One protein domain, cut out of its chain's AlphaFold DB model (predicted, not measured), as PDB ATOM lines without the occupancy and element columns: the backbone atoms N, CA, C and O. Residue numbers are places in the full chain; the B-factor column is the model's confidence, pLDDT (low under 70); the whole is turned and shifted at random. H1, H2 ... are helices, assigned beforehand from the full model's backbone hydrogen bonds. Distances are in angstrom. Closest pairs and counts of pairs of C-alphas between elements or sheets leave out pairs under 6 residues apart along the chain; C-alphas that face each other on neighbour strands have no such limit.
ATOM      1  N   THR A  78    -130.350 -55.610  65.268       87.12
ATOM      2  CA  THR A  78    -131.029 -55.359  63.998       87.12
ATOM      3  C   THR A  78    -132.155 -54.350  64.195       87.12
ATOM      4  O   THR A  78    -132.836 -54.366  65.222       87.12
ATOM      5  N   ASN A  79    -132.353 -53.506  63.183       84.81
ATOM      6  CA  ASN A  79    -133.491 -52.591  63.075       84.81
ATOM      7  C   ASN A  79    -134.621 -53.172  62.208       84.81
ATOM      8  O   ASN A  79    -135.628 -52.510  61.986       84.81
ATOM      9  N   ASP A  80    -134.462 -54.399  61.714       87.94
ATOM     10  CA  ASP A  80    -135.511 -55.121  61.002       87.94
ATOM     11  C   ASP A  80    -136.298 -56.003  61.978       87.94
ATOM     12  O   ASP A  80    -135.727 -56.882  62.634       87.94
ATOM     13  N   TRP A  81    -137.608 -55.772  62.069       88.75
ATOM     14  CA  TRP A  81    -138.494 -56.468  63.003       88.75
ATOM     15  C   TRP A  81    -138.537 -57.978  62.763       88.75
ATOM     16  O   TRP A  81    -138.375 -58.759  63.700       88.75
ATOM     17  N   VAL A  82    -138.686 -58.414  61.511       91.75
ATOM     18  CA  VAL A  82    -138.781 -59.846  61.186       91.75
ATOM     19  C   VAL A  82    -137.480 -60.563  61.551       91.75
ATOM     20  O   VAL A  82    -137.492 -61.633  62.166       91.75
ATOM     21  N   THR A  83    -136.335 -59.954  61.242       93.25
ATOM     22  CA  THR A  83    -135.024 -60.463  61.655       93.25
ATOM     23  C   THR A  83    -134.888 -60.482  63.176       93.25
ATOM     24  O   THR A  83    -134.389 -61.471  63.715       93.25
ATOM     25  N   ALA A  84    -135.355 -59.448  63.885       92.44
ATOM     26  CA  ALA A  84    -135.343 -59.413  65.347       92.44
ATOM     27  C   ALA A  84    -136.131 -60.588  65.939       92.44
ATOM     28  O   ALA A  84    -135.589 -61.339  66.752       92.44
ATOM     29  N   VAL A  85    -137.364 -60.816  65.475       93.44
ATOM     30  CA  VAL A  85    -138.219 -61.925  65.925       93.44
ATOM     31  C   VAL A  85    -137.545 -63.282  65.700       93.44
ATOM     32  O   VAL A  85    -137.503 -64.110  66.617       93.44
ATOM     33  N   ARG A  86    -136.954 -63.499  64.518       95.38
ATOM     34  CA  ARG A  86    -136.231 -64.740  64.184       95.38
ATOM     35  C   ARG A  86    -135.001 -64.961  65.057       95.38
ATOM     36  O   ARG A  86    -134.711 -66.087  65.457       95.38
ATOM     37  N   VAL A  87    -134.260 -63.902  65.373       94.62
ATOM     38  CA  VAL A  87    -133.107 -63.979  66.281       94.62
ATOM     39  C   VAL A  87    -133.561 -64.313  67.703       94.62
ATOM     40  O   VAL A  87    -132.964 -65.177  68.350       94.62
ATOM     41  N   VAL A  88    -134.639 -63.683  68.167       94.81
ATOM     42  CA  VAL A  88    -135.231 -63.881  69.497       94.81
ATOM     43  C   VAL A  88    -135.744 -65.305  69.704       94.81
ATOM     44  O   VAL A  88    -135.680 -65.795  70.832       94.81
ATOM     45  N   GLN A  89    -136.124 -66.031  68.643       95.38
ATOM     46  CA  GLN A  89    -136.484 -67.456  68.748       95.38
ATOM     47  C   GLN A  89    -135.383 -68.324  69.369       95.38
ATOM     48  O   GLN A  89    -135.685 -69.359  69.956       95.38
ATOM     49  N   ARG A  90    -134.108 -67.913  69.285       95.06
ATOM     50  CA  ARG A  90    -133.007 -68.636  69.942       95.06
ATOM     51  C   ARG A  90    -133.149 -68.639  71.464       95.06
ATOM     52  O   ARG A  90    -132.752 -69.615  72.093       95.06
ATOM     53  N   VAL A  91    -133.699 -67.565  72.034       95.00
ATOM     54  CA  VAL A  91    -133.932 -67.402  73.478       95.00
ATOM     55  C   VAL A  91    -135.337 -67.867  73.860       95.00
ATOM     56  O   VAL A  91    -135.507 -68.579  74.846       95.00
ATOM     57  N   TYR A  92    -136.339 -67.485  73.063       94.50
ATOM     58  CA  TYR A  92    -137.759 -67.714  73.330       94.50
ATOM     59  C   TYR A  92    -138.415 -68.487  72.176       94.50
ATOM     60  O   TYR A  92    -139.179 -67.911  71.398       94.50
ATOM     61  N   PRO A  93    -138.129 -69.791  72.031       94.94
ATOM     62  CA  PRO A  93    -138.621 -70.574  70.905       94.94
ATOM     63  C   PRO A  93    -140.146 -70.739  70.932       94.94
ATOM     64  O   PRO A  93    -140.749 -71.004  71.984       94.94
ATOM     65  N   GLY A  94    -140.755 -70.640  69.749       91.31
ATOM     66  CA  GLY A  94    -142.200 -70.767  69.546       91.31
ATOM     67  C   GLY A  94    -142.971 -69.473  69.808       91.31
ATOM     68  O   GLY A  94    -144.158 -69.528  70.108       91.31
ATOM     69  N   THR A  95    -142.302 -68.320  69.749       91.44
ATOM     70  CA  THR A  95    -142.940 -67.003  69.906       91.44
ATOM     71  C   THR A  95    -143.090 -66.252  68.583       91.44
ATOM     72  O   THR A  95    -143.748 -65.220  68.562       91.44
ATOM     73  N   GLU A  96    -142.514 -66.756  67.486       92.31
ATOM     74  CA  GLU A  96    -142.473 -66.058  66.193       92.31
ATOM     75  C   GLU A  96    -143.861 -65.756  65.635       92.31
ATOM     76  O   GLU A  96    -144.126 -64.597  65.329       92.31
ATOM     77  N   SER A  97    -144.748 -66.757  65.553       88.62
ATOM     78  CA  SER A  97    -146.107 -66.562  65.027       88.62
ATOM     79  C   SER A  97    -146.832 -65.462  65.788       88.62
ATOM     80  O   SER A  97    -147.302 -64.511  65.183       88.62
ATOM     81  N   TRP A  98    -146.797 -65.548  67.116       86.81
ATOM     82  CA  TRP A  98    -147.453 -64.614  68.017       86.81
ATOM     83  C   TRP A  98    -146.882 -63.193  67.924       86.81
ATOM     84  O   TRP A  98    -147.631 -62.225  67.875       86.81
ATOM     85  N   LEU A  99    -145.553 -63.048  67.877       87.69
ATOM     86  CA  LEU A  99    -144.902 -61.739  67.758       87.69
ATOM     87  C   LEU A  99    -145.231 -61.076  66.419       87.69
ATOM     88  O   LEU A  99    -145.516 -59.878  66.372       87.69
ATOM     89  N   LEU A 100    -145.190 -61.847  65.331       87.56
ATOM     90  CA  LEU A 100    -145.514 -61.336  64.006       87.56
ATOM     91  C   LEU A 100    -147.012 -61.032  63.879       87.56
ATOM     92  O   LEU A 100    -147.356 -59.972  63.364       87.56
ATOM     93  N   SER A 101    -147.892 -61.899  64.385       83.06
ATOM     94  CA  SER A 101    -149.340 -61.687  64.323       83.06
ATOM     95  C   SER A 101    -149.776 -60.491  65.166       83.06
ATOM     96  O   SER A 101    -150.565 -59.683  64.679       83.06
ATOM     97  N   CYS A 102    -149.198 -60.291  66.356       79.56
ATOM     98  CA  CYS A 102    -149.441 -59.079  67.141       79.56
ATOM     99  C   CYS A 102    -148.969 -57.817  66.431       79.56
ATOM    100  O   CYS A 102    -149.756 -56.892  66.261       79.56
ATOM    101  N   SER A 103    -147.727 -57.796  65.950       80.94
ATOM    102  CA  SER A 103    -147.205 -56.643  65.211       80.94
ATOM    103  C   SER A 103    -148.070 -56.310  63.985       80.94
ATOM    104  O   SER A 103    -148.384 -55.147  63.742       80.94
ATOM    105  N   ALA A 104    -148.526 -57.326  63.243       78.00
ATOM    106  CA  ALA A 104    -149.414 -57.148  62.096       78.00
ATOM    107  C   ALA A 104    -150.793 -56.592  62.488       78.00
ATOM    108  O   ALA A 104    -151.280 -55.668  61.841       78.00
ATOM    109  N   ALA A 105    -151.406 -57.116  63.553       72.44
ATOM    110  CA  ALA A 105    -152.705 -56.656  64.047       72.44
ATOM    111  C   ALA A 105    -152.662 -55.232  64.623       72.44
ATOM    112  O   ALA A 105    -153.683 -54.546  64.666       72.44
ATOM    113  N   GLU A 106    -151.493 -54.797  65.083       71.81
ATOM    114  CA  GLU A 106    -151.300 -53.505  65.731       71.81
ATOM    115  C   GLU A 106    -150.922 -52.380  64.765       71.81
ATOM    116  O   GLU A 106    -151.067 -51.217  65.133       71.81
ATOM    117  N   GLY A 107    -150.490 -52.696  63.543       59.16
ATOM    118  CA  GLY A 107    -150.153 -51.685  62.541       59.16
ATOM    119  C   GLY A 107    -149.226 -52.144  61.422       59.16
ATOM    120  O   GLY A 107    -149.138 -51.432  60.436       59.16
ATOM    121  N   GLY A 108    -148.608 -53.329  61.507       53.72
ATOM    122  CA  GLY A 108    -147.758 -53.890  60.447       53.72
ATOM    123  C   GLY A 108    -146.259 -53.729  60.710       53.72
ATOM    124  O   GLY A 108    -145.832 -52.805  61.392       53.72
ATOM    125  N   HIS A 109    -145.454 -54.651  60.169       53.91
ATOM    126  CA  HIS A 109    -143.997 -54.803  60.349       53.91
ATOM    127  C   HIS A 109    -143.151 -53.593  59.887       53.91
ATOM    128  O   HIS A 109    -142.362 -53.706  58.951       53.91
ATOM    129  N   GLY A 110    -143.307 -52.438  60.530       47.25
ATOM    130  CA  GLY A 110    -142.632 -51.189  60.178       47.25
ATOM    131  C   GLY A 110    -143.542 -49.964  60.152       47.25
ATOM    132  O   GLY A 110    -143.021 -48.851  60.180       47.25
ATOM    133  N   ASP A 111    -144.864 -50.146  60.144       44.41
ATOM    134  CA  ASP A 111    -145.824 -49.046  60.111       44.41
ATOM    135  C   ASP A 111    -146.210 -48.630  61.537       44.41
ATOM    136  O   ASP A 111    -146.539 -49.437  62.407       44.41
ATOM    137  N   TRP A 112    -146.073 -47.328  61.794       51.66
ATOM    138  CA  TRP A 112    -146.085 -46.742  63.129       51.66
ATOM    139  C   TRP A 112    -147.446 -46.855  63.798       51.66
ATOM    140  O   TRP A 112    -148.450 -46.310  63.333       51.66
ATOM    141  N   VAL A 113    -147.453 -47.505  64.955       48.97
ATOM    142  CA  VAL A 113    -148.675 -47.719  65.708       48.97
ATOM    143  C   VAL A 113    -149.024 -46.478  66.527       48.97
ATOM    144  O   VAL A 113    -148.287 -46.084  67.433       48.97
ATOM    145  N   ARG A 114    -150.159 -45.842  66.209       49.25
ATOM    146  CA  ARG A 114    -150.673 -44.680  66.949       49.25
ATOM    147  C   ARG A 114    -151.168 -45.086  68.338       49.25
ATOM    148  O   ARG A 114    -151.994 -45.985  68.478       49.25
ATOM    149  N   TYR A 115    -150.721 -44.365  69.361       49.78
ATOM    150  CA  TYR A 115    -151.267 -44.444  70.713       49.78
ATOM    151  C   TYR A 115    -152.705 -43.886  70.743       49.78
ATOM    152  O   TYR A 115    -152.915 -42.687  70.588       49.78
ATOM    153  N   GLY A 116    -153.705 -44.752  70.930       42.31
ATOM    154  CA  GLY A 116    -155.137 -44.403  70.909       42.31
ATOM    155  C   GLY A 116    -155.896 -44.666  72.217       42.31
ATOM    156  O   GLY A 116    -157.010 -45.176  72.175       42.31
ATOM    157  N   GLY A 117    -155.309 -44.391  73.385       39.91
ATOM    158  CA  GLY A 117    -155.928 -44.697  74.683       39.91
ATOM    159  C   GLY A 117    -155.961 -43.485  75.599       39.91
ATOM    160  O   GLY A 117    -154.937 -42.836  75.805       39.91
ATOM    161  N   VAL A 130    -145.410 -41.815  69.658       50.78
ATOM    162  CA  VAL A 130    -144.908 -42.749  68.662       50.78
ATOM    163  C   VAL A 130    -144.813 -44.147  69.289       50.78
ATOM    164  O   VAL A 130    -144.031 -44.355  70.217       50.78
ATOM    165  N   GLY A 131    -145.628 -45.094  68.814       55.03
ATOM    166  CA  GLY A 131    -145.593 -46.497  69.234       55.03
ATOM    167  C   GLY A 131    -144.494 -47.309  68.541       55.03
ATOM    168  O   GLY A 131    -143.935 -46.905  67.525       55.03
ATOM    169  N   GLY A 132    -144.159 -48.459  69.128       65.88
ATOM    170  CA  GLY A 132    -143.171 -49.411  68.618       65.88
ATOM    171  C   GLY A 132    -143.714 -50.416  67.587       65.88
ATOM    172  O   GLY A 132    -144.839 -50.289  67.130       65.88
ATOM    173  N   GLN A 133    -142.919 -51.448  67.262       77.00
ATOM    174  CA  GLN A 133    -143.333 -52.612  66.450       77.00
ATOM    175  C   GLN A 133    -144.383 -53.495  67.147       77.00
ATOM    176  O   GLN A 133    -145.074 -54.276  66.496       77.00
ATOM    177  N   LEU A 134    -144.455 -53.376  68.473       77.19
ATOM    178  CA  LEU A 134    -145.486 -53.877  69.363       77.19
ATOM    179  C   LEU A 134    -145.983 -52.732  70.256       77.19
ATOM    180  O   LEU A 134    -145.196 -51.917  70.759       77.19
ATOM    181  N   GLN A 135    -147.281 -52.699  70.532       72.69
ATOM    182  CA  GLN A 135    -147.879 -51.734  71.443       72.69
ATOM    183  C   GLN A 135    -147.622 -52.128  72.902       72.69
ATOM    184  O   GLN A 135    -148.397 -52.834  73.551       72.69
ATOM    185  N   PHE A 136    -146.543 -51.606  73.472       68.56
ATOM    186  CA  PHE A 136    -146.312 -51.654  74.914       68.56
ATOM    187  C   PHE A 136    -146.658 -50.324  75.577       68.56
ATOM    188  O   PHE A 136    -146.342 -49.263  75.049       68.56
ATOM    189  N   ARG A 137    -147.178 -50.357  76.811       66.25
ATOM    190  CA  ARG A 137    -146.988 -49.206  77.712       66.25
ATOM    191  C   ARG A 137    -145.492 -49.062  77.993       66.25
ATOM    192  O   ARG A 137    -144.831 -50.072  78.229       66.25
ATOM    193  N   PHE A 138    -144.979 -47.834  78.057       66.75
ATOM    194  CA  PHE A 138    -143.556 -47.583  78.322       66.75
ATOM    195  C   PHE A 138    -143.051 -48.293  79.596       66.75
ATOM    196  O   PHE A 138    -142.002 -48.936  79.586       66.75
ATOM    197  N   SER A 139    -143.832 -48.254  80.682       68.50
ATOM    198  CA  SER A 139    -143.507 -48.940  81.941       68.50
ATOM    199  C   SER A 139    -143.513 -50.468  81.811       68.50
ATOM    200  O   SER A 139    -142.610 -51.129  82.329       68.50
ATOM    201  N   THR A 140    -144.478 -51.033  81.078       73.56
ATOM    202  CA  THR A 140    -144.533 -52.472  80.785       73.56
ATOM    203  C   THR A 140    -143.330 -52.905  79.957       73.56
ATOM    204  O   THR A 140    -142.683 -53.891  80.307       73.56
ATOM    205  N   PHE A 141    -142.993 -52.153  78.903       80.00
ATOM    206  CA  PHE A 141    -141.812 -52.418  78.085       80.00
ATOM    207  C   PHE A 141    -140.550 -52.421  78.943       80.00
ATOM    208  O   PHE A 141    -139.816 -53.402  78.927       80.00
ATOM    209  N   GLY A 142    -140.313 -51.369  79.734       79.94
ATOM    210  CA  GLY A 142    -139.098 -51.261  80.543       79.94
ATOM    211  C   GLY A 142    -138.931 -52.424  81.526       79.94
ATOM    212  O   GLY A 142    -137.836 -52.978  81.657       79.94
ATOM    213  N   GLY A 143    -140.022 -52.832  82.182       82.50
ATOM    214  CA  GLY A 143    -140.030 -53.982  83.087       82.50
ATOM    215  C   GLY A 143    -139.788 -55.311  82.367       82.50
ATOM    216  O   GLY A 143    -138.906 -56.076  82.763       82.50
ATOM    217  N   ALA A 144    -140.537 -55.574  81.295       87.00
ATOM    218  CA  ALA A 144    -140.426 -56.804  80.516       87.00
ATOM    219  C   ALA A 144    -139.064 -56.927  79.820       87.00
ATOM    220  O   ALA A 144    -138.441 -57.983  79.882       87.00
ATOM    221  N   TYR A 145    -138.564 -55.842  79.226       89.06
ATOM    222  CA  TYR A 145    -137.257 -55.796  78.581       89.06
ATOM    223  C   TYR A 145    -136.150 -56.154  79.571       89.06
ATOM    224  O   TYR A 145    -135.386 -57.081  79.311       89.06
ATOM    225  N   ARG A 146    -136.093 -55.502  80.741       89.75
ATOM    226  CA  ARG A 146    -135.063 -55.801  81.750       89.75
ATOM    227  C   ARG A 146    -135.070 -57.280  82.139       89.75
ATOM    228  O   ARG A 146    -134.038 -57.937  82.041       89.75
ATOM    229  N   ARG A 147    -136.246 -57.824  82.476       91.19
ATOM    230  CA  ARG A 147    -136.393 -59.247  82.826       91.19
ATOM    231  C   ARG A 147    -136.037 -60.179  81.668       91.19
ATOM    232  O   ARG A 147    -135.455 -61.235  81.897       91.19
ATOM    233  N   SER A 148    -136.336 -59.785  80.430       92.19
ATOM    234  CA  SER A 148    -135.976 -60.555  79.237       92.19
ATOM    235  C   SER A 148    -134.462 -60.616  79.011       92.19
ATOM    236  O   SER A 148    -133.936 -61.656  78.618       92.19
ATOM    237  N   VAL A 149    -133.743 -59.525  79.290       92.19
ATOM    238  CA  VAL A 149    -132.281 -59.482  79.198       92.19
ATOM    239  C   VAL A 149    -131.660 -60.345  80.292       92.19
ATOM    240  O   VAL A 149    -130.778 -61.151  80.000       92.19
ATOM    241  N   ASP A 150    -132.160 -60.240  81.524       92.88
ATOM    242  CA  ASP A 150    -131.693 -61.064  82.642       92.88
ATOM    243  C   ASP A 150    -131.927 -62.556  82.370       92.88
ATOM    244  O   ASP A 150    -131.020 -63.375  82.534       92.88
ATOM    245  N   TYR A 151    -133.109 -62.917  81.860       94.56
ATOM    246  CA  TYR A 151    -133.411 -64.285  81.448       94.56
ATOM    247  C   TYR A 151    -132.450 -64.772  80.356       94.56
ATOM    248  O   TYR A 151    -131.889 -65.863  80.478       94.56
ATOM    249  N   ALA A 152    -132.213 -63.974  79.311       93.44
ATOM    250  CA  ALA A 152    -131.296 -64.331  78.231       93.44
ATOM    251  C   ALA A 152    -129.863 -64.555  78.748       93.44
ATOM    252  O   ALA A 152    -129.237 -65.565  78.412       93.44
ATOM    253  N   HIS A 153    -129.364 -63.669  79.615       93.50
ATOM    254  CA  HIS A 153    -128.052 -63.816  80.251       93.50
ATOM    255  C   HIS A 153    -127.957 -65.084  81.105       93.50
ATOM    256  O   HIS A 153    -126.968 -65.813  81.001       93.50
ATOM    257  N   ASN A 154    -128.997 -65.403  81.880       94.75
ATOM    258  CA  ASN A 154    -129.055 -66.627  82.686       94.75
ATOM    259  C   ASN A 154    -129.046 -67.907  81.829       94.75
ATOM    260  O   ASN A 154    -128.614 -68.957  82.297       94.75
ATOM    261  N   HIS A 155    -129.443 -67.813  80.557       93.00
ATOM    262  CA  HIS A 155    -129.376 -68.907  79.580       93.00
ATOM    263  C   HIS A 155    -128.106 -68.864  78.711       93.00
ATOM    264  O   HIS A 155    -127.994 -69.576  77.711       93.00
ATOM    265  N   GLY A 156    -127.122 -68.049  79.095       93.62
ATOM    266  CA  GLY A 156    -125.817 -67.964  78.443       93.62
ATOM    267  C   GLY A 156    -125.803 -67.153  77.149       93.62
ATOM    268  O   GLY A 156    -124.760 -67.105  76.489       93.62
ATOM    269  N   PHE A 157    -126.916 -66.511  76.784       94.62
ATOM    270  CA  PHE A 157    -126.939 -65.575  75.666       94.62
ATOM    271  C   PHE A 157    -126.225 -64.282  76.039       94.62
ATOM    272  O   PHE A 157    -126.137 -63.897  77.203       94.62
ATOM    273  N   ARG A 158    -125.689 -63.605  75.028       91.12
ATOM    274  CA  ARG A 158    -125.015 -62.317  75.164       91.12
ATOM    275  C   ARG A 158    -125.666 -61.338  74.213       91.12
ATOM    276  O   ARG A 158    -125.682 -61.565  73.004       91.12
ATOM    277  N   LEU A 159    -126.181 -60.251  74.763       85.19
ATOM    278  CA  LEU A 159    -126.668 -59.135  73.975       85.19
ATOM    279  C   LEU A 159    -125.513 -58.164  73.759       85.19
ATOM    280  O   LEU A 159    -124.726 -57.905  74.675       85.19
ATOM    281  N   ARG A 160    -125.394 -57.627  72.546       77.81
ATOM    282  CA  ARG A 160    -124.457 -56.533  72.297       77.81
ATOM    283  C   ARG A 160    -124.953 -55.333  73.106       77.81
ATOM    284  O   ARG A 160    -126.071 -54.897  72.895       77.81
ATOM    285  N   ARG A 161    -124.188 -54.856  74.094       62.41
ATOM    286  CA  ARG A 161    -124.600 -53.710  74.919       62.41
ATOM    287  C   ARG A 161    -124.593 -52.451  74.056       62.41
ATOM    288  O   ARG A 161    -123.544 -51.837  73.905       62.41
ATOM    289  N   ASP A 162    -125.747 -52.100  73.512       64.19
ATOM    290  CA  ASP A 162    -125.980 -50.826  72.843       64.19
ATOM    291  C   ASP A 162    -127.230 -50.163  73.434       64.19
ATOM    292  O   ASP A 162    -128.192 -50.841  73.812       64.19
ATOM    293  N   SER A 163    -127.207 -48.836  73.553       58.03
ATOM    294  CA  SER A 163    -128.313 -48.044  74.109       58.03
ATOM    295  C   SER A 163    -129.581 -48.184  73.261       58.03
ATOM    296  O   SER A 163    -130.695 -48.167  73.797       58.03
ATOM    297  N   LEU A 164    -129.405 -48.438  71.962       63.91
ATOM    298  CA  LEU A 164    -130.472 -48.674  70.998       63.91
ATOM    299  C   LEU A 164    -131.248 -49.970  71.251       63.91
ATOM    300  O   LEU A 164    -132.411 -50.027  70.876       63.91
ATOM    301  N   LEU A 165    -130.685 -50.983  71.924       61.88
ATOM    302  CA  LEU A 165    -131.439 -52.196  72.289       61.88
ATOM    303  C   LEU A 165    -132.437 -51.952  73.423       61.88
ATOM    304  O   LEU A 165    -133.510 -52.547  73.445       61.88
ATOM    305  N   SER A 166    -132.077 -51.077  74.364       65.25
ATOM    306  CA  SER A 166    -132.942 -50.701  75.490       65.25
ATOM    307  C   SER A 166    -133.956 -49.619  75.148       65.25
ATOM    308  O   SER A 166    -134.837 -49.331  75.959       65.25
ATOM    309  N   ALA A 167    -133.833 -49.006  73.971       72.38
ATOM    310  CA  ALA A 167    -134.788 -48.021  73.514       72.38
ATOM    311  C   ALA A 167    -136.150 -48.688  73.313       72.38
ATOM    312  O   ALA A 167    -136.254 -49.759  72.716       72.38
ATOM    313  N   TRP A 168    -137.208 -48.019  73.767       72.75
ATOM    314  CA  TRP A 168    -138.575 -48.501  73.582       72.75
ATOM    315  C   TRP A 168    -138.906 -48.757  72.110       72.75
ATOM    316  O   TRP A 168    -139.606 -49.710  71.798       72.75
ATOM    317  N   LEU A 169    -138.310 -47.990  71.196       76.94
ATOM    318  CA  LEU A 169    -138.497 -48.124  69.751       76.94
ATOM    319  C   LEU A 169    -137.627 -49.212  69.095       76.94
ATOM    320  O   LEU A 169    -137.707 -49.404  67.889       76.94
ATOM    321  N   SER A 170    -136.811 -49.938  69.862       83.94
ATOM    322  CA  SER A 170    -135.933 -50.987  69.342       83.94
ATOM    323  C   SER A 170    -136.718 -52.208  68.864       83.94
ATOM    324  O   SER A 170    -137.376 -52.845  69.692       83.94
ATOM    325  N   PRO A 171    -136.602 -52.635  67.593       88.31
ATOM    326  CA  PRO A 171    -137.217 -53.882  67.141       88.31
ATOM    327  C   PRO A 171    -136.693 -55.088  67.925       88.31
ATOM    328  O   PRO A 171    -137.469 -55.919  68.391       88.31
ATOM    329  N   MET A 172    -135.379 -55.148  68.161       90.50
ATOM    330  CA  MET A 172    -134.782 -56.201  68.981       90.50
ATOM    331  C   MET A 172    -135.237 -56.122  70.444       90.50
ATOM    332  O   MET A 172    -135.621 -57.142  71.018       90.50
ATOM    333  N   GLY A 173    -135.239 -54.929  71.045       89.62
ATOM    334  CA  GLY A 173    -135.713 -54.745  72.420       89.62
ATOM    335  C   GLY A 173    -137.171 -55.167  72.607       89.62
ATOM    336  O   GLY A 173    -137.503 -55.863  73.567       89.62
ATOM    337  N   GLN A 174    -138.042 -54.811  71.664       88.44
ATOM    338  CA  GLN A 174    -139.459 -55.175  71.697       88.44
ATOM    339  C   GLN A 174    -139.691 -56.661  71.450       88.44
ATOM    340  O   GLN A 174    -140.515 -57.262  72.137       88.44
ATOM    341  N   ALA A 175    -138.934 -57.280  70.542       91.50
ATOM    342  CA  ALA A 175    -139.018 -58.716  70.307       91.50
ATOM    343  C   ALA A 175    -138.580 -59.500  71.556       91.50
ATOM    344  O   ALA A 175    -139.231 -60.476  71.926       91.50
ATOM    345  N   LEU A 176    -137.532 -59.052  72.256       92.62
ATOM    346  CA  LEU A 176    -137.089 -59.646  73.524       92.62
ATOM    347  C   LEU A 176    -138.144 -59.513  74.626       92.62
ATOM    348  O   LEU A 176    -138.478 -60.505  75.276       92.62
ATOM    349  N   ALA A 177    -138.695 -58.309  74.809       90.38
ATOM    350  CA  ALA A 177    -139.738 -58.052  75.795       90.38
ATOM    351  C   ALA A 177    -141.000 -58.886  75.512       90.38
ATOM    352  O   ALA A 177    -141.501 -59.571  76.405       90.38
ATOM    353  N   GLY A 178    -141.479 -58.889  74.265       89.44
ATOM    354  CA  GLY A 178    -142.638 -59.674  73.842       89.44
ATOM    355  C   GLY A 178    -142.402 -61.181  73.956       89.44
ATOM    356  O   GLY A 178    -143.249 -61.899  74.486       89.44
ATOM    357  N   GLY A 179    -141.228 -61.660  73.538       91.62
ATOM    358  CA  GLY A 179    -140.839 -63.065  73.652       91.62
ATOM    359  C   GLY A 179    -140.826 -63.544  75.104       91.62
ATOM    360  O   GLY A 179    -141.378 -64.603  75.404       91.62
ATOM    361  N   TYR A 180    -140.281 -62.739  76.019       92.12
ATOM    362  CA  TYR A 180    -140.307 -63.025  77.453       92.12
ATOM    363  C   TYR A 180    -141.733 -63.058  78.014       92.12
ATOM    364  O   TYR A 180    -142.099 -64.019  78.690       92.12
ATOM    365  N   LEU A 181    -142.553 -62.048  77.705       87.81
ATOM    366  CA  LEU A 181    -143.936 -61.979  78.185       87.81
ATOM    367  C   LEU A 181    -144.758 -63.182  77.725       87.81
ATOM    368  O   LEU A 181    -145.499 -63.769  78.512       87.81
ATOM    369  N   ARG A 182    -144.592 -63.584  76.462       87.88
ATOM    370  CA  ARG A 182    -145.287 -64.741  75.900       87.88
ATOM    371  C   ARG A 182    -144.776 -66.058  76.474       87.88
ATOM    372  O   ARG A 182    -145.583 -66.925  76.793       87.88
ATOM    373  N   LYS A 183    -143.455 -66.245  76.541       89.38
ATOM    374  CA  LYS A 183    -142.855 -67.559  76.807       89.38
ATOM    375  C   LYS A 183    -142.631 -67.852  78.285       89.38
ATOM    376  O   LYS A 183    -142.723 -69.013  78.672       89.38
ATOM    377  N   VAL A 184    -142.286 -66.837  79.072       88.62
ATOM    378  CA  VAL A 184    -141.843 -66.996  80.464       88.62
ATOM    379  C   VAL A 184    -142.894 -66.469  81.429       88.62
ATOM    380  O   VAL A 184    -143.288 -67.184  82.340       88.62
ATOM    381  N   ASP A 185    -143.366 -65.242  81.214       83.31
ATOM    382  CA  ASP A 185    -144.316 -64.586  82.127       83.31
ATOM    383  C   ASP A 185    -145.756 -65.110  81.952       83.31
ATOM    384  O   ASP A 185    -146.622 -64.868  82.789       83.31
ATOM    385  N   GLY A 186    -146.049 -65.775  80.824       74.25
ATOM    386  CA  GLY A 186    -147.402 -66.226  80.452       74.25
ATOM    387  C   GLY A 186    -148.411 -65.079  80.296       74.25
ATOM    388  O   GLY A 186    -149.613 -65.292  80.164       74.25
ATOM    389  N   SER A 187    -147.910 -63.850  80.306       68.06
ATOM    390  CA  SER A 187    -148.652 -62.623  80.537       68.06
ATOM    391  C   SER A 187    -148.870 -61.903  79.210       68.06
ATOM    392  O   SER A 187    -148.462 -60.759  79.008       68.06
ATOM    393  N   SER A 188    -149.552 -62.580  78.281       61.44
ATOM    394  CA  SER A 188    -149.931 -61.988  76.994       61.44
ATOM    395  C   SER A 188    -150.932 -60.837  77.138       61.44
ATOM    396  O   SER A 188    -151.158 -60.140  76.170       61.44
ATOM    397  N   GLY A 189    -151.512 -60.580  78.313       52.75
ATOM    398  CA  GLY A 189    -152.475 -59.487  78.522       52.75
ATOM    399  C   GLY A 189    -151.885 -58.080  78.713       52.75
ATOM    400  O   GLY A 189    -152.650 -57.145  78.924       52.75
ATOM    401  N   TRP A 190    -150.556 -57.907  78.692       54.41
ATOM    402  CA  TRP A 190    -149.908 -56.634  79.069       54.41
ATOM    403  C   TRP A 190    -149.409 -55.778  77.889       54.41
ATOM    404  O   TRP A 190    -148.946 -54.654  78.107       54.41
ATOM    405  N   HIS A 191    -149.514 -56.276  76.654       56.69
ATOM    406  CA  HIS A 191    -149.434 -55.448  75.443       56.69
ATOM    407  C   HIS A 191    -150.842 -54.904  75.130       56.69
ATOM    408  O   HIS A 191    -151.833 -55.492  75.564       56.69
ATOM    409  N   TRP A 192    -150.956 -53.720  74.524       56.34
ATOM    410  CA  TRP A 192    -152.237 -53.011  74.409       56.34
ATOM    411  C   TRP A 192    -153.331 -53.810  73.692       56.34
ATOM    412  O   TRP A 192    -153.107 -54.572  72.759       56.34
ATOM    413  N   ALA A 193    -154.558 -53.575  74.153       39.91
ATOM    414  CA  ALA A 193    -155.730 -54.420  73.981       39.91
ATOM    415  C   ALA A 193    -156.414 -54.396  72.600       39.91
ATOM    416  O   ALA A 193    -157.577 -54.784  72.505       39.91
ATOM    417  N   ALA A 194    -155.734 -54.007  71.518       38.00
ATOM    418  CA  ALA A 194    -156.258 -54.315  70.182       38.00
ATOM    419  C   ALA A 194    -156.146 -55.827  69.886       38.00
ATOM    420  O   ALA A 194    -157.002 -56.406  69.224       38.00
ATOM    421  N   SER A 195    -155.150 -56.502  70.462       40.31
ATOM    422  CA  SER A 195    -154.925 -57.947  70.332       40.31
ATOM    423  C   SER A 195    -155.859 -58.827  71.168       40.31
ATOM    424  O   SER A 195    -156.065 -59.990  70.824       40.31
ATOM    425  N   VAL A 196    -156.437 -58.295  72.252       39.12
ATOM    426  CA  VAL A 196    -157.365 -59.047  73.117       39.12
ATOM    427  C   VAL A 196    -158.656 -59.376  72.352       39.12
ATOM    428  O   VAL A 196    -159.247 -60.423  72.594       39.12
ATOM    429  N   ASN A 197    -159.025 -58.543  71.369       40.78
ATOM    430  CA  ASN A 197    -160.148 -58.787  70.456       40.78
ATOM    431  C   ASN A 197    -159.726 -59.290  69.060       40.78
ATOM    432  O   ASN A 197    -160.531 -59.944  68.405       40.78
ATOM    433  N   ASN A 198    -158.489 -59.032  68.610       44.50
ATOM    434  CA  ASN A 198    -158.016 -59.443  67.275       44.50
ATOM    435  C   ASN A 198    -157.221 -60.759  67.247       44.50
ATOM    436  O   ASN A 198    -156.860 -61.213  66.167       44.50
ATOM    437  N   GLY A 199    -156.958 -61.381  68.402       50.12
ATOM    438  CA  GLY A 199    -156.395 -62.727  68.493       50.12
ATOM    439  C   GLY A 199    -155.022 -62.867  67.834       50.12
ATOM    440  O   GLY A 199    -154.910 -63.413  66.740       50.12
TER     441      GLY A 199
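AT A GLANCE: This is residues 78 to 117 and 130 to 199 of the 201 residues of an uncharacterized protein of Gemmatimonadaceae bacterium (UniProt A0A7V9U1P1). Helix H5 runs through the middle, with the long helix H3 packed across one side of it and H1, one half of the helical hairpin H1 and H2, packed on the opposite side. The short helix H4 makes a corner with the first residues of H5, and the short helix H6 packs on H2, far from the middle. The printed part has 110 residues with six named helices, H1 to H6 in that order along the chain, and no named strand; the class is all helix. The whole is compact, with a radius of gyration of the C-alphas of 12.5 A, and its C-alphas span 37 by 26 by 24 A along the three main axes.

HOW THE PARTS SIT: H1, residues 81 to 88, and H2, residues 96 to 106, form a hairpin and run opposite ways at a shallow tilt of 30 degrees. They touch, the closest C-alphas being those of Val 85 and Glu 96, 5.9 A apart. H1 also touches H5, residues 171 to 183, where the C-alphas of Ala 84 and Met 172 are the closest at 4.9 A. These two run the same way at a steep tilt of 52 degrees. H2 and H5 only just touch, with 3 pairs of C-alphas within 8 A, and H5 takes part with residues 175 to 179 alone; the closest C-alphas, those of Leu 99 and Gly 178, are 6.8 A apart. The lines of H2 and H5 stand at a steep tilt of 66 degrees, opposite ways. H3, residues 138 to 154, touches H5 with 19 pairs of C-alphas within 8 A, the closest being those of Tyr 145 and Ala 177 at 4.4 A. The two helices are about perpendicular, at 78 degrees. H3 is apart from H1 and from H2. H4, residues 163 to 166, touches H5 only at the corner by their link, with residues 171 to 173 of H5 alone; the closest C-alphas are those of Leu 165 and Gly 173, 5.0 A apart. H4 is close to H3 but not clearly touching, with the C-alphas of Tyr 145 and Ser 166 the closest at 7.4 A. H5 is the hub, touching four other helices. H6, residues 194 to 198, touches H2, where the C-alphas of Cys 102 and Ser 195 are the closest at 6.4 A, and it is apart from H5. In H1, H2, H3, H5 and H6 every pair of O of residue i and N of residue i+4 is within hydrogen-bond range; H4 is too short for such a pair.

IN THESE COORDINATES: H1 begins at C-alpha 81, at (-138.494, -56.468, 63.003), and measures 10.4 A from first to last C-alpha. H2 measures 15.4 A. H3, the longest with 17 residues, measures 24.3 A and ends at C-alpha 154, at (-129.055, -66.627, 82.686). H4 has four residues. H5 measures 17.7 A, and its centre is the nearest to the mean of the C-alphas, at 3.1 A. H6 has five residues and ends at C-alpha 198, at (-158.016, -59.443, 67.275); its centre is the farthest from that mean, at 16.2 A.

THE WHOLE: The two C-alphas farthest apart are those of Gly 116 and Gly 156, at 38.4 A. Residues 118 to 129 are not printed, and C-alphas 117 and 130 are 12.7 A apart across this cut, which falls in the link from H2 to H3. Of the links that are printed whole, H4 to H5 is tight, the others are short, and no link is long. The mean pLDDT of the printed part is 76.2; it is under 70 at residues 107 to 117, 130 to 132, 136 to 139, 161 to 166 and 187 to 199.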